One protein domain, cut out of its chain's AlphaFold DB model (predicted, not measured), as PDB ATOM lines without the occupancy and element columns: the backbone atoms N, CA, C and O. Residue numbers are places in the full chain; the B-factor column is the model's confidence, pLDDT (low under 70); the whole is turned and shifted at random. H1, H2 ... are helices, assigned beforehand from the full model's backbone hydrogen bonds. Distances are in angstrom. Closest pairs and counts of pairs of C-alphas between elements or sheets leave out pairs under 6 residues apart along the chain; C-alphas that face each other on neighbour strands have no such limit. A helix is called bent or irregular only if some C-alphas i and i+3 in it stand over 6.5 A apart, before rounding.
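What this domain is: This is residues 18 to 32 and 52 to 130 of the 186 residues of an uncharacterized protein of Paenibacillus macerans (UniProt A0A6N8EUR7). A loose rod is built on one long helix, H3, which runs along much of its length; H2 makes a helical hairpin with the first part of H3, while the shorter H1 and H4 cross H3 farther along, at steep tilts. H2 and H4 have no contact with each other, and H3 is the one helix that touches the other three. The printed part has 94 residues with four named helices, H1, H2, H3 and H4 in that order, and no named strand: the class is all helix. The whole is loose, with a radius of gyration of the C-alphas of 16.1 A and spans of 55 by 22 by 21 A.

Where its parts are: H1 is residues 18 to 29 and begins at C-alpha 18, (-44.125, -0.123, 32.829). After the cut, H2 is residues 55 to 73, 26.3 A from first to last C-alpha. H3, residues 78 to 107, is 41.7 A long and begins at C-alpha 78, (-29.125, 23.740, 9.629). It has a kink of 27 degrees near residue 101 and is irregular, with C-alphas 102 and 105 7.1 A apart. H4 is residues 116 to 126, 15.0 A long, and ends at C-alpha 126, (-35.246, 15.506, 32.956).

How they stand to each other: H3 is the hub, touching H1, H2 and H4. H1 touches residues 96 to 104 of H3 alone; the closest C-alphas, of Ala 21 and Trp 100, are 5.2 A apart. These two helices run opposite ways at a steep tilt of 46 degrees. The hairpin of H2 and H3 has a shallow tilt of 29 degrees, opposite ways. In it residues 58 to 66 of H2 alone touch residues 81 to 85 of H3 alone, the closest C-alphas being those of Leu 58 and Leu 85, 7.1 A apart. H4 touches residues 92 to 100 of H3 alone, opposite ways at a steep tilt of 55 degrees, with the C-alphas of Asn 95 and Ser 126 closest at 4.9 A. H1 and H4 are close but not clearly touching, about perpendicular at 86 degrees, with the C-alphas of Ser 28 and Ile 119 closest at 7.5 A. H2 is apart from H1 and from H4. In H1, H2 and H4 every O i to N i+4 pair is within hydrogen-bond range; in H3 23 of 26 are.

The domain as a whole: The two C-alphas farthest apart are those of Arg 74 and Lys 109, at 55.4 A. Residues 33 to 51 are not printed, and C-alphas 32 and 52 are 9.5 A apart across this cut, which falls in the link from H1 to H2. The link from H2 to H3 is tight, with 4 residues, and that from H3 to H4 is short, with 8. The mean pLDDT of the printed part is 86.3, and no printed residue is under 70.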
ATOM      1  N   TYR A  18     -44.645  -0.483  34.156       85.81
ATOM      2  CA  TYR A  18     -44.125  -0.123  32.829       85.81
ATOM      3  C   TYR A  18     -45.219   0.424  31.904       85.81
ATOM      4  O   TYR A  18     -45.009   1.423  31.219       85.81
ATOM      5  N   ALA A  19     -46.404  -0.199  31.911       86.62
ATOM      6  CA  ALA A  19     -47.540   0.264  31.119       86.62
ATOM      7  C   ALA A  19     -48.036   1.627  31.617       86.62
ATOM      8  O   ALA A  19     -48.261   2.529  30.812       86.62
ATOM      9  N   TYR A  20     -48.130   1.800  32.940       88.81
ATOM     10  CA  TYR A  20     -48.440   3.084  33.564       88.81
ATOM     11  C   TYR A  20     -47.457   4.169  33.100       88.81
ATOM     12  O   TYR A  20     -47.873   5.183  32.539       88.81
ATOM     13  N   ALA A  21     -46.151   3.933  33.269       90.25
ATOM     14  CA  ALA A  21     -45.114   4.894  32.915       90.25
ATOM     15  C   ALA A  21     -45.195   5.280  31.438       90.25
ATOM     16  O   ALA A  21     -45.255   6.463  31.138       90.25
ATOM     17  N   TYR A  22     -45.266   4.305  30.527       87.88
ATOM     18  CA  TYR A  22     -45.317   4.566  29.087       87.88
ATOM     19  C   TYR A  22     -46.529   5.412  28.682       87.88
ATOM     20  O   TYR A  22     -46.386   6.387  27.941       87.88
ATOM     21  N   VAL A  23     -47.720   5.067  29.182       86.75
ATOM     22  CA  VAL A  23     -48.955   5.778  28.837       86.75
ATOM     23  C   VAL A  23     -48.899   7.228  29.308       86.75
ATOM     24  O   VAL A  23     -49.160   8.140  28.522       86.75
ATOM     25  N   PHE A  24     -48.543   7.459  30.572       89.38
ATOM     26  CA  PHE A  24     -48.544   8.808  31.132       89.38
ATOM     27  C   PHE A  24     -47.344   9.645  30.686       89.38
ATOM     28  O   PHE A  24     -47.503  10.845  30.462       89.38
ATOM     29  N   TRP A  25     -46.185   9.029  30.445       90.44
ATOM     30  CA  TRP A  25     -45.042   9.667  29.789       90.44
ATOM     31  C   TRP A  25     -45.426  10.212  28.416       90.44
ATOM     32  O   TRP A  25     -45.267  11.406  28.163       90.44
ATOM     33  N   ARG A  26     -46.011   9.368  27.556       87.00
ATOM     34  CA  ARG A  26     -46.422   9.765  26.206       87.00
ATOM     35  C   ARG A  26     -47.470  10.875  26.233       87.00
ATOM     36  O   ARG A  26     -47.304  11.873  25.537       87.00
ATOM     37  N   LYS A  27     -48.507  10.736  27.066       85.88
ATOM     38  CA  LYS A  27     -49.517  11.790  27.245       85.88
ATOM     39  C   LYS A  27     -48.891  13.110  27.669       85.88
ATOM     40  O   LYS A  27     -49.244  14.156  27.140       85.88
ATOM     41  N   SER A  28     -47.931  13.053  28.590       86.88
ATOM     42  CA  SER A  28     -47.271  14.249  29.102       86.88
ATOM     43  C   SER A  28     -46.432  14.944  28.039       86.88
ATOM     44  O   SER A  28     -46.511  16.162  27.912       86.88
ATOM     45  N   LEU A  29     -45.691  14.183  27.223       84.75
ATOM     46  CA  LEU A  29     -44.946  14.726  26.080       84.75
ATOM     47  C   LEU A  29     -45.861  15.475  25.103       84.75
ATOM     48  O   LEU A  29     -45.482  16.528  24.591       84.75
ATOM     49  N   LEU A  30     -47.060  14.940  24.875       81.56
ATOM     50  CA  LEU A  30     -48.039  15.464  23.926       81.56
ATOM     51  C   LEU A  30     -49.034  16.456  24.550       81.56
ATOM     52  O   LEU A  30     -49.898  16.956  23.839       81.56
ATOM     53  N   LYS A  31     -48.928  16.751  25.856       76.94
ATOM     54  CA  LYS A  31     -49.932  17.518  26.621       76.94
ATOM     55  C   LYS A  31     -51.372  17.016  26.377       76.94
ATOM     56  O   LYS A  31     -52.311  17.802  26.310       76.94
ATOM     57  N   GLU A  32     -51.543  15.703  26.227       75.81
ATOM     58  CA  GLU A  32     -52.841  15.075  25.964       75.81
ATOM     59  C   GLU A  32     -53.605  14.821  27.266       75.81
ATOM     60  O   GLU A  32     -53.141  14.095  28.150       75.81
ATOM     61  N   LEU A  52     -44.609  18.864  23.091       73.12
ATOM     62  CA  LEU A  52     -45.241  20.153  23.392       73.12
ATOM     63  C   LEU A  52     -44.869  20.623  24.801       73.12
ATOM     64  O   LEU A  52     -44.923  21.813  25.111       73.12
ATOM     65  N   LEU A  53     -44.480  19.672  25.650       81.94
ATOM     66  CA  LEU A  53     -43.956  19.884  26.985       81.94
ATOM     67  C   LEU A  53     -42.631  20.663  27.038       81.94
ATOM     68  O   LEU A  53     -42.444  21.414  27.990       81.94
ATOM     69  N   ILE A  54     -41.748  20.521  26.043       84.31
ATOM     70  CA  ILE A  54     -40.430  21.187  25.994       84.31
ATOM     71  C   ILE A  54     -40.255  22.117  24.792       84.31
ATOM     72  O   ILE A  54     -39.142  22.565  24.534       84.31
ATOM     73  N   ARG A  55     -41.327  22.424  24.053       85.19
ATOM     74  CA  ARG A  55     -41.259  23.262  22.846       85.19
ATOM     75  C   ARG A  55     -40.540  24.591  23.093       85.19
ATOM     76  O   ARG A  55     -39.597  24.901  22.380       85.19
ATOM     77  N   GLU A  56     -40.924  25.309  24.145       84.88
ATOM     78  CA  GLU A  56     -40.323  26.597  24.524       84.88
ATOM     79  C   GLU A  56     -38.826  26.467  24.862       84.88
ATOM     80  O   GLU A  56     -38.023  27.325  24.505       84.88
ATOM     81  N   LEU A  57     -38.426  25.362  25.503       85.50
ATOM     82  CA  LEU A  57     -37.017  25.084  25.803       85.50
ATOM     83  C   LEU A  57     -36.223  24.812  24.521       85.50
ATOM     84  O   LEU A  57     -35.105  25.298  24.382       85.50
ATOM     85  N   LEU A  58     -36.795  24.062  23.575       87.62
ATOM     86  CA  LEU A  58     -36.156  23.786  22.285       87.62
ATOM     87  C   LEU A  58     -36.028  25.047  21.427       87.62
ATOM     88  O   LEU A  58     -34.992  25.232  20.795       87.62
ATOM     89  N   GLU A  59     -37.038  25.919  21.431       88.69
ATOM     90  CA  GLU A  59     -36.988  27.228  20.768       88.69
ATOM     91  C   GLU A  59     -35.860  28.086  21.349       88.69
ATOM     92  O   GLU A  59     -34.993  28.547  20.607       88.69
ATOM     93  N   TYR A  60     -35.791  28.195  22.679       87.50
ATOM     94  CA  TYR A  60     -34.707  28.905  23.352       87.50
ATOM     95  C   TYR A  60     -33.326  28.340  22.985       87.50
ATOM     96  O   TYR A  60     -32.421  29.097  22.631       87.50
ATOM     97  N   PHE A  61     -33.149  27.016  23.035       85.19
ATOM     98  CA  PHE A  61     -31.881  26.373  22.677       85.19
ATOM     99  C   PHE A  61     -31.512  26.591  21.209       85.19
ATOM    100  O   PHE A  61     -30.353  26.886  20.908       85.19
ATOM    101  N   SER A  62     -32.487  26.483  20.305       88.88
ATOM    102  CA  SER A  62     -32.303  26.753  18.881       88.88
ATOM    103  C   SER A  62     -31.781  28.171  18.659       88.88
ATOM    104  O   SER A  62     -30.768  28.354  17.982       88.88
ATOM    105  N   ASP A  63     -32.396  29.165  19.303       89.69
ATOM    106  CA  ASP A  63     -31.963  30.559  19.214       89.69
ATOM    107  C   ASP A  63     -30.533  30.752  19.732       89.69
ATOM    108  O   ASP A  63     -29.743  31.472  19.115       89.69
ATOM    109  N   GLN A  64     -30.149  30.098  20.835       87.25
ATOM    110  CA  GLN A  64     -28.772  30.169  21.343       87.25
ATOM    111  C   GLN A  64     -27.760  29.602  20.337       87.25
ATOM    112  O   GLN A  64     -26.734  30.237  20.069       87.25
ATOM    113  N   VAL A  65     -28.051  28.438  19.746       85.00
ATOM    114  CA  VAL A  65     -27.168  27.787  18.764       85.00
ATOM    115  C   VAL A  65     -27.053  28.629  17.495       85.00
ATOM    116  O   VAL A  65     -25.939  28.881  17.033       85.00
ATOM    117  N   VAL A  66     -28.173  29.123  16.961       88.50
ATOM    118  CA  VAL A  66     -28.195  29.988  15.771       88.50
ATOM    119  C   VAL A  66     -27.401  31.269  16.018       88.50
ATOM    120  O   VAL A  66     -26.548  31.634  15.206       88.50
ATOM    121  N   ASN A  67     -27.615  31.931  17.157       88.69
ATOM    122  CA  ASN A  67     -26.878  33.141  17.516       88.69
ATOM    123  C   ASN A  67     -25.369  32.885  17.624       88.69
ATOM    124  O   ASN A  67     -24.567  33.718  17.195       88.69
ATOM    125  N   TYR A  68     -24.964  31.740  18.173       84.94
ATOM    126  CA  TYR A  68     -23.558  31.349  18.264       84.94
ATOM    127  C   TYR A  68     -22.942  31.077  16.882       84.94
ATOM    128  O   TYR A  68     -21.884  31.623  16.558       84.94
ATOM    129  N   GLN A  69     -23.630  30.312  16.029       84.12
ATOM    130  CA  GLN A  69     -23.191  30.040  14.656       84.12
ATOM    131  C   GLN A  69     -23.066  31.326  13.831       84.12
ATOM    132  O   GLN A  69     -22.065  31.523  13.141       84.12
ATOM    133  N   MET A  70     -24.027  32.247  13.950       85.19
ATOM    134  CA  MET A  70     -23.972  33.537  13.260       85.19
ATOM    135  C   MET A  70     -22.799  34.405  13.722       85.19
ATOM    136  O   MET A  70     -22.169  35.057  12.890       85.19
ATOM    137  N   LYS A  71     -22.457  34.383  15.017       85.69
ATOM    138  CA  LYS A  71     -21.294  35.112  15.550       85.69
ATOM    139  C   LYS A  71     -19.965  34.597  14.996       85.69
ATOM    140  O   LYS A  71     -19.075  35.406  14.756       85.69
ATOM    141  N   ILE A  72     -19.828  33.284  14.800       80.25
ATOM    142  CA  ILE A  72     -18.548  32.659  14.424       80.25
ATOM    143  C   ILE A  72     -18.399  32.504  12.911       80.25
ATOM    144  O   ILE A  72     -17.339  32.799  12.373       80.25
ATOM    145  N   ARG A  73     -19.450  32.055  12.217       76.06
ATOM    146  CA  ARG A  73     -19.400  31.670  10.796       76.06
ATOM    147  C   ARG A  73     -20.190  32.608   9.878       76.06
ATOM    148  O   ARG A  73     -20.041  32.537   8.665       76.06
ATOM    149  N   ARG A  74     -21.055  33.475  10.427       82.06
ATOM    150  CA  ARG A  74     -22.035  34.285   9.660       82.06
ATOM    151  C   ARG A  74     -22.949  33.450   8.748       82.06
ATOM    152  O   ARG A  74     -23.505  33.962   7.780       82.06
ATOM    153  N   SER A  75     -23.107  32.166   9.058       82.75
ATOM    154  CA  SER A  75     -23.999  31.243   8.361       82.75
ATOM    155  C   SER A  75     -24.538  30.214   9.345       82.75
ATOM    156  O   SER A  75     -23.829  29.832  10.278       82.75
ATOM    157  N   ILE A  76     -25.742  29.714   9.088       83.06
ATOM    158  CA  ILE A  76     -26.376  28.675   9.903       83.06
ATOM    159  C   ILE A  76     -26.087  27.309   9.281       83.06
ATOM    160  O   ILE A  76     -26.377  27.084   8.106       83.06
ATOM    161  N   ASP A  77     -25.551  26.388  10.078       84.31
ATOM    162  CA  ASP A  77     -25.497  24.971   9.715       84.31
ATOM    163  C   ASP A  77     -26.789  24.306  10.196       84.31
ATOM    164  O   ASP A  77     -26.883  23.847  11.337       84.31
ATOM    165  N   MET A  78     -27.804  24.303   9.325       84.94
ATOM    166  CA  MET A  78     -29.125  23.740   9.629       84.94
ATOM    167  C   MET A  78     -29.063  22.239   9.933       84.94
ATOM    168  O   MET A  78     -29.819  21.759  10.774       84.94
ATOM    169  N   GLY A  79     -28.154  21.502   9.282       85.06
ATOM    170  CA  GLY A  79     -27.958  20.075   9.549       85.06
ATOM    171  C   GLY A  79     -27.403  19.853  10.952       85.06
ATOM    172  O   GLY A  79     -27.936  19.053  11.719       85.06
ATOM    173  N   GLY A  80     -26.394  20.643  11.322       84.06
ATOM    174  CA  GLY A  80     -25.840  20.637  12.667       84.06
ATOM    175  C   GLY A  80     -26.843  21.045  13.750       84.06
ATOM    176  O   GLY A  80     -26.901  20.414  14.805       84.06
ATOM    177  N   LEU A  81     -27.672  22.059  13.480       86.44
ATOM    178  CA  LEU A  81     -28.751  22.480  14.377       86.44
ATOM    179  C   LEU A  81     -29.787  21.363  14.585       86.44
ATOM    180  O   LEU A  81     -30.101  21.048  15.731       86.44
ATOM    181  N   SER A  82     -30.275  20.735  13.504       86.00
ATOM    182  CA  SER A  82     -31.225  19.611  13.591       86.00
ATOM    183  C   SER A  82     -30.649  18.478  14.430       86.00
ATOM    184  O   SER A  82     -31.294  17.999  15.359       86.00
ATOM    185  N   TRP A  83     -29.392  18.111  14.173       86.12
ATOM    186  CA  TRP A  83     -28.718  17.039  14.895       86.12
ATOM    187  C   TRP A  83     -28.583  17.331  16.398       86.12
ATOM    188  O   TRP A  83     -28.832  16.451  17.224       86.12
ATOM    189  N   ILE A  84     -28.240  18.570  16.778       86.56
ATOM    190  CA  ILE A  84     -28.188  19.005  18.184       86.56
ATOM    191  C   ILE A  84     -29.561  18.866  18.856       86.56
ATOM    192  O   ILE A  84     -29.661  18.291  19.944       86.56
ATOM    193  N   LEU A  85     -30.613  19.377  18.212       87.62
ATOM    194  CA  LEU A  85     -31.972  19.342  18.753       87.62
ATOM    195  C   LEU A  85     -32.488  17.904  18.886       87.62
ATOM    196  O   LEU A  85     -33.066  17.556  19.913       87.62
ATOM    197  N   GLU A  86     -32.221  17.041  17.906       86.25
ATOM    198  CA  GLU A  86     -32.569  15.618  17.962       86.25
ATOM    199  C   GLU A  86     -31.904  14.916  19.152       86.25
ATOM    200  O   GLU A  86     -32.568  14.178  19.882       86.25
ATOM    201  N   LYS A  87     -30.614  15.177  19.402       86.12
ATOM    202  CA  LYS A  87     -29.902  14.612  20.559       86.12
ATOM    203  C   LYS A  87     -30.494  15.077  21.888       86.12
ATOM    204  O   LYS A  87     -30.715  14.245  22.770       86.12
ATOM    205  N   LEU A  88     -30.808  16.369  22.007       87.31
ATOM    206  CA  LEU A  88     -31.476  16.931  23.186       87.31
ATOM    207  C   LEU A  88     -32.836  16.273  23.434       87.31
ATOM    208  O   LEU A  88     -33.121  15.857  24.557       87.31
ATOM    209  N   VAL A  89     -33.662  16.147  22.391       88.19
ATOM    210  CA  VAL A  89     -35.000  15.546  22.485       88.19
ATOM    211  C   VAL A  89     -34.915  14.080  22.892       88.19
ATOM    212  O   VAL A  89     -35.629  13.669  23.804       88.19
ATOM    213  N   LEU A  90     -34.042  13.296  22.255       85.44
ATOM    214  CA  LEU A  90     -33.873  11.879  22.576       85.44
ATOM    215  C   LEU A  90     -33.484  11.685  24.042       85.44
ATOM    216  O   LEU A  90     -34.105  10.884  24.742       85.44
ATOM    217  N   GLN A  91     -32.516  12.463  24.525       86.06
ATOM    218  CA  GLN A  91     -32.057  12.319  25.898       86.06
ATOM    219  C   GLN A  91     -33.059  12.849  26.924       86.06
ATOM    220  O   GLN A  91     -33.242  12.237  27.977       86.06
ATOM    221  N   PHE A  92     -33.756  13.945  26.620       89.50
ATOM    222  CA  PHE A  92     -34.877  14.395  27.438       89.50
ATOM    223  C   PHE A  92     -35.950  13.306  27.548       89.50
ATOM    224  O   PHE A  92     -36.395  12.998  28.650       89.50
ATOM    225  N   CYS A  93     -36.352  12.703  26.425       88.06
ATOM    226  CA  CYS A  93     -37.366  11.651  26.388       88.06
ATOM    227  C   CYS A  93     -36.982  10.455  27.264       88.06
ATOM    228  O   CYS A  93     -37.827   9.968  28.017       88.06
ATOM    229  N   GLU A  94     -35.720  10.024  27.206       86.31
ATOM    230  CA  GLU A  94     -35.183   8.945  28.039       86.31
ATOM    231  C   GLU A  94     -35.184   9.309  29.530       86.31
ATOM    232  O   GLU A  94     -35.738   8.572  30.350       86.31
ATOM    233  N   ASN A  95     -34.632  10.472  29.888       88.94
ATOM    234  CA  ASN A  95     -34.611  10.958  31.267       88.94
ATOM    235  C   ASN A  95     -36.028  11.099  31.837       88.94
ATOM    236  O   ASN A  95     -36.293  10.710  32.974       88.94
ATOM    237  N   PHE A  96     -36.948  11.632  31.034       91.38
ATOM    238  CA  PHE A  96     -38.327  11.859  31.433       91.38
ATOM    239  C   PHE A  96     -39.086  10.546  31.588       91.38
ATOM    240  O   PHE A  96     -39.862  10.394  32.531       91.38
ATOM    241  N   PHE A  97     -38.825   9.559  30.730       89.94
ATOM    242  CA  PHE A  97     -39.351   8.211  30.919       89.94
ATOM    243  C   PHE A  97     -38.830   7.581  32.219       89.94
ATOM    244  O   PHE A  97     -39.615   7.016  32.980       89.94
ATOM    245  N   CYS A  98     -37.541   7.741  32.532       87.25
ATOM    246  CA  CYS A  98     -36.976   7.278  33.804       87.25
ATOM    247  C   CYS A  98     -37.643   7.966  35.005       87.25
ATOM    248  O   CYS A  98     -38.039   7.298  35.959       87.25
ATOM    249  N   ALA A  99     -37.864   9.280  34.930       90.31
ATOM    250  CA  ALA A  99     -38.592  10.031  35.948       90.31
ATOM    251  C   ALA A  99     -40.027   9.502  36.151       90.31
ATOM    252  O   ALA A  99     -40.515   9.457  37.281       90.31
ATOM    253  N   TRP A 100     -40.706   9.085  35.077       90.81
ATOM    254  CA  TRP A 100     -42.010   8.419  35.159       90.81
ATOM    255  C   TRP A 100     -41.910   7.050  35.830       90.81
ATOM    256  O   TRP A 100     -42.694   6.757  36.735       90.81
ATOM    257  N   MET A 101     -40.918   6.248  35.446       88.81
ATOM    258  CA  MET A 101     -40.661   4.926  36.022       88.81
ATOM    259  C   MET A 101     -40.426   4.965  37.539       88.81
ATOM    260  O   MET A 101     -40.950   4.108  38.248       88.81
ATOM    261  N   GLU A 102     -39.721   5.978  38.054       88.25
ATOM    262  CA  GLU A 102     -39.493   6.166  39.499       88.25
ATOM    263  C   GLU A 102     -40.796   6.278  40.306       88.25
ATOM    264  O   GLU A 102     -40.864   5.845  41.456       88.25
ATOM    265  N   THR A 103     -41.848   6.846  39.712       87.00
ATOM    266  CA  THR A 103     -43.141   7.038  40.390       87.00
ATOM    267  C   THR A 103     -44.142   5.928  40.085       87.00
ATOM    268  O   THR A 103     -45.050   5.676  40.883       87.00
ATOM    269  N   ALA A 104     -43.963   5.226  38.964       87.69
ATOM    270  CA  ALA A 104     -44.944   4.300  38.420       87.69
ATOM    271  C   ALA A 104     -45.302   3.163  39.381       87.69
ATOM    272  O   ALA A 104     -46.475   2.838  39.511       87.69
ATOM    273  N   GLY A 105     -44.328   2.601  40.107       82.88
ATOM    274  CA  GLY A 105     -44.575   1.476  41.017       82.88
ATOM    275  C   GLY A 105     -45.535   1.793  42.169       82.88
ATOM    276  O   GLY A 105     -46.323   0.940  42.570       82.88
ATOM    277  N   LYS A 106     -45.486   3.022  42.698       85.56
ATOM    278  CA  LYS A 106     -46.412   3.493  43.739       85.56
ATOM    279  C   LYS A 106     -47.739   3.929  43.119       85.56
ATOM    280  O   LYS A 106     -48.805   3.520  43.567       85.56
ATOM    281  N   ARG A 107     -47.667   4.748  42.070       83.50
ATOM    282  CA  ARG A 107     -48.833   5.423  41.487       83.50
ATOM    283  C   ARG A 107     -49.760   4.481  40.723       83.50
ATOM    284  O   ARG A 107     -50.964   4.714  40.714       83.50
ATOM    285  N   SER A 108     -49.229   3.403  40.142       84.38
ATOM    286  CA  SER A 108     -50.047   2.387  39.475       84.38
ATOM    287  C   SER A 108     -50.932   1.619  40.463       84.38
ATOM    288  O   SER A 108     -52.068   1.300  40.126       84.38
ATOM    289  N   LYS A 109     -50.450   1.394  41.694       84.56
ATOM    290  CA  LYS A 109     -51.210   0.761  42.787       84.56
ATOM    291  C   LYS A 109     -52.244   1.696  43.403       84.56
ATOM    292  O   LYS A 109     -53.334   1.268  43.745       84.56
ATOM    293  N   GLU A 110     -51.896   2.973  43.533       85.12
ATOM    294  CA  GLU A 110     -52.802   4.010  44.045       85.12
ATOM    295  C   GLU A 110     -53.829   4.477  43.001       85.12
ATOM    296  O   GLU A 110     -54.688   5.290  43.334       85.12
ATOM    297  N   ILE A 111     -53.718   4.016  41.745       81.00
ATOM    298  CA  ILE A 111     -54.547   4.446  40.605       81.00
ATOM    299  C   ILE A 111     -54.614   5.985  40.551       81.00
ATOM    300  O   ILE A 111     -55.659   6.603  40.362       81.00
ATOM    301  N   SER A 112     -53.466   6.630  40.767       83.06
ATOM    302  CA  SER A 112     -53.349   8.088  40.821       83.06
ATOM    303  C   SER A 112     -52.393   8.588  39.748       83.06
ATOM    304  O   SER A 112     -51.534   7.846  39.278       83.06
ATOM    305  N   VAL A 113     -52.538   9.848  39.339       85.19
ATOM    306  CA  VAL A 113     -51.654  10.514  38.372       85.19
ATOM    307  C   VAL A 113     -51.013  11.716  39.063       85.19
ATOM    308  O   VAL A 113     -51.716  12.415  39.798       85.19
ATOM    309  N   PRO A 114     -49.702  11.963  38.879       86.56
ATOM    310  CA  PRO A 114     -49.079  13.189  39.355       86.56
ATOM    311  C   PRO A 114     -49.820  14.431  38.842       86.56
ATOM    312  O   PRO A 114     -50.301  14.471  37.709       86.56
ATOM    313  N   SER A 115     -49.899  15.456  39.682       87.81
ATOM    314  CA  SER A 115     -50.407  16.768  39.294       87.81
ATOM    315  C   SER A 115     -49.544  17.394  38.199       87.81
ATOM    316  O   SER A 115     -48.366  17.071  38.044       87.81
ATOM    317  N   TRP A 116     -50.103  18.361  37.473       86.06
ATOM    318  CA  TRP A 116     -49.364  19.040  36.407       86.06
ATOM    319  C   TRP A 116     -48.093  19.733  36.910       86.06
ATOM    320  O   TRP A 116     -47.050  19.632  36.278       86.06
ATOM    321  N   LYS A 117     -48.134  20.286  38.126       88.94
ATOM    322  CA  LYS A 117     -46.957  20.841  38.807       88.94
ATOM    323  C   LYS A 117     -45.871  19.791  39.073       88.94
ATOM    324  O   LYS A 117     -44.685  20.074  38.932       88.94
ATOM    325  N   GLU A 118     -46.246  18.575  39.474       89.62
ATOM    326  CA  GLU A 118     -45.283  17.476  39.638       89.62
ATOM    327  C   GLU A 118     -44.680  17.062  38.288       89.62
ATOM    328  O   GLU A 118     -43.486  16.777  38.215       89.62
ATOM    329  N   ILE A 119     -45.476  17.084  37.218       90.62
ATOM    330  CA  ILE A 119     -45.035  16.733  35.862       90.62
ATOM    331  C   ILE A 119     -44.096  17.798  35.284       90.62
ATOM    332  O   ILE A 119     -43.092  17.446  34.668       90.62
ATOM    333  N   GLU A 120     -44.346  19.081  35.541       89.69
ATOM    334  CA  GLU A 120     -43.427  20.176  35.210       89.69
ATOM    335  C   GLU A 120     -42.098  20.043  35.963       89.69
ATOM    336  O   GLU A 120     -41.036  20.102  35.349       89.69
ATOM    337  N   ASN A 121     -42.131  19.726  37.262       91.25
ATOM    338  CA  ASN A 121     -40.908  19.442  38.018       91.25
ATOM    339  C   ASN A 121     -40.148  18.229  37.445       91.25
ATOM    340  O   ASN A 121     -38.915  18.219  37.396       91.25
ATOM    341  N   MET A 122     -40.872  17.192  37.005       92.19
ATOM    342  CA  MET A 122     -40.283  16.038  36.323       92.19
ATOM    343  C   MET A 122     -39.677  16.415  34.973       92.19
ATOM    344  O   MET A 122     -38.601  15.918  34.651       92.19
ATOM    345  N   ARG A 123     -40.323  17.288  34.196       91.62
ATOM    346  CA  ARG A 123     -39.777  17.830  32.947       91.62
ATOM    347  C   ARG A 123     -38.458  18.547  33.222       91.62
ATOM    348  O   ARG A 123     -37.453  18.209  32.603       91.62
ATOM    349  N   ASP A 124     -38.449  19.473  34.174       90.94
ATOM    350  CA  ASP A 124     -37.299  20.346  34.430       90.94
ATOM    351  C   ASP A 124     -36.062  19.549  34.868       90.94
ATOM    352  O   ASP A 124     -34.972  19.757  34.342       90.94
ATOM    353  N   ARG A 125     -36.227  18.543  35.741       90.12
ATOM    354  CA  ARG A 125     -35.119  17.648  36.151       90.12
ATOM    355  C   ARG A 125     -34.666  16.661  35.066       90.12
ATOM    356  O   ARG A 125     -33.589  16.061  35.179       90.12
ATOM    357  N   SER A 126     -35.512  16.435  34.061       90.81
ATOM    358  CA  SER A 126     -35.246  15.506  32.956       90.81
ATOM    359  C   SER A 126     -34.539  16.172  31.786       90.81
ATOM    360  O   SER A 126     -33.991  15.471  30.934       90.81
ATOM    361  N   PHE A 127     -34.523  17.505  31.737       88.62
ATOM    362  CA  PHE A 127     -33.782  18.211  30.708       88.62
ATOM    363  C   PHE A 127     -32.281  17.889  30.825       88.62
ATOM    364  O   PHE A 127     -31.737  17.909  31.934       88.62
ATOM    365  N   PRO A 128     -31.620  17.496  29.722       86.62
ATOM    366  CA  PRO A 128     -30.242  17.035  29.772       86.62
ATOM    367  C   PRO A 128     -29.268  18.186  30.050       86.62
ATOM    368  O   PRO A 128     -29.402  19.280  29.509       86.62
ATOM    369  N   ASP A 129     -28.260  17.897  30.870       86.12
ATOM    370  CA  ASP A 129     -27.142  18.797  31.152       86.12
ATOM    371  C   ASP A 129     -25.995  18.486  30.181       86.12
ATOM    372  O   ASP A 129     -25.330  17.446  30.289       86.12
ATOM    373  N   VAL A 130     -25.849  19.320  29.151       84.75
ATOM    374  CA  VAL A 130     -25.000  19.041  27.987       84.75
ATOM    375  C   VAL A 130     -24.245  20.278  27.525       84.75
ATOM    376  O   VAL A 130     -24.706  21.408  27.675       84.75
TER     377      VAL A 130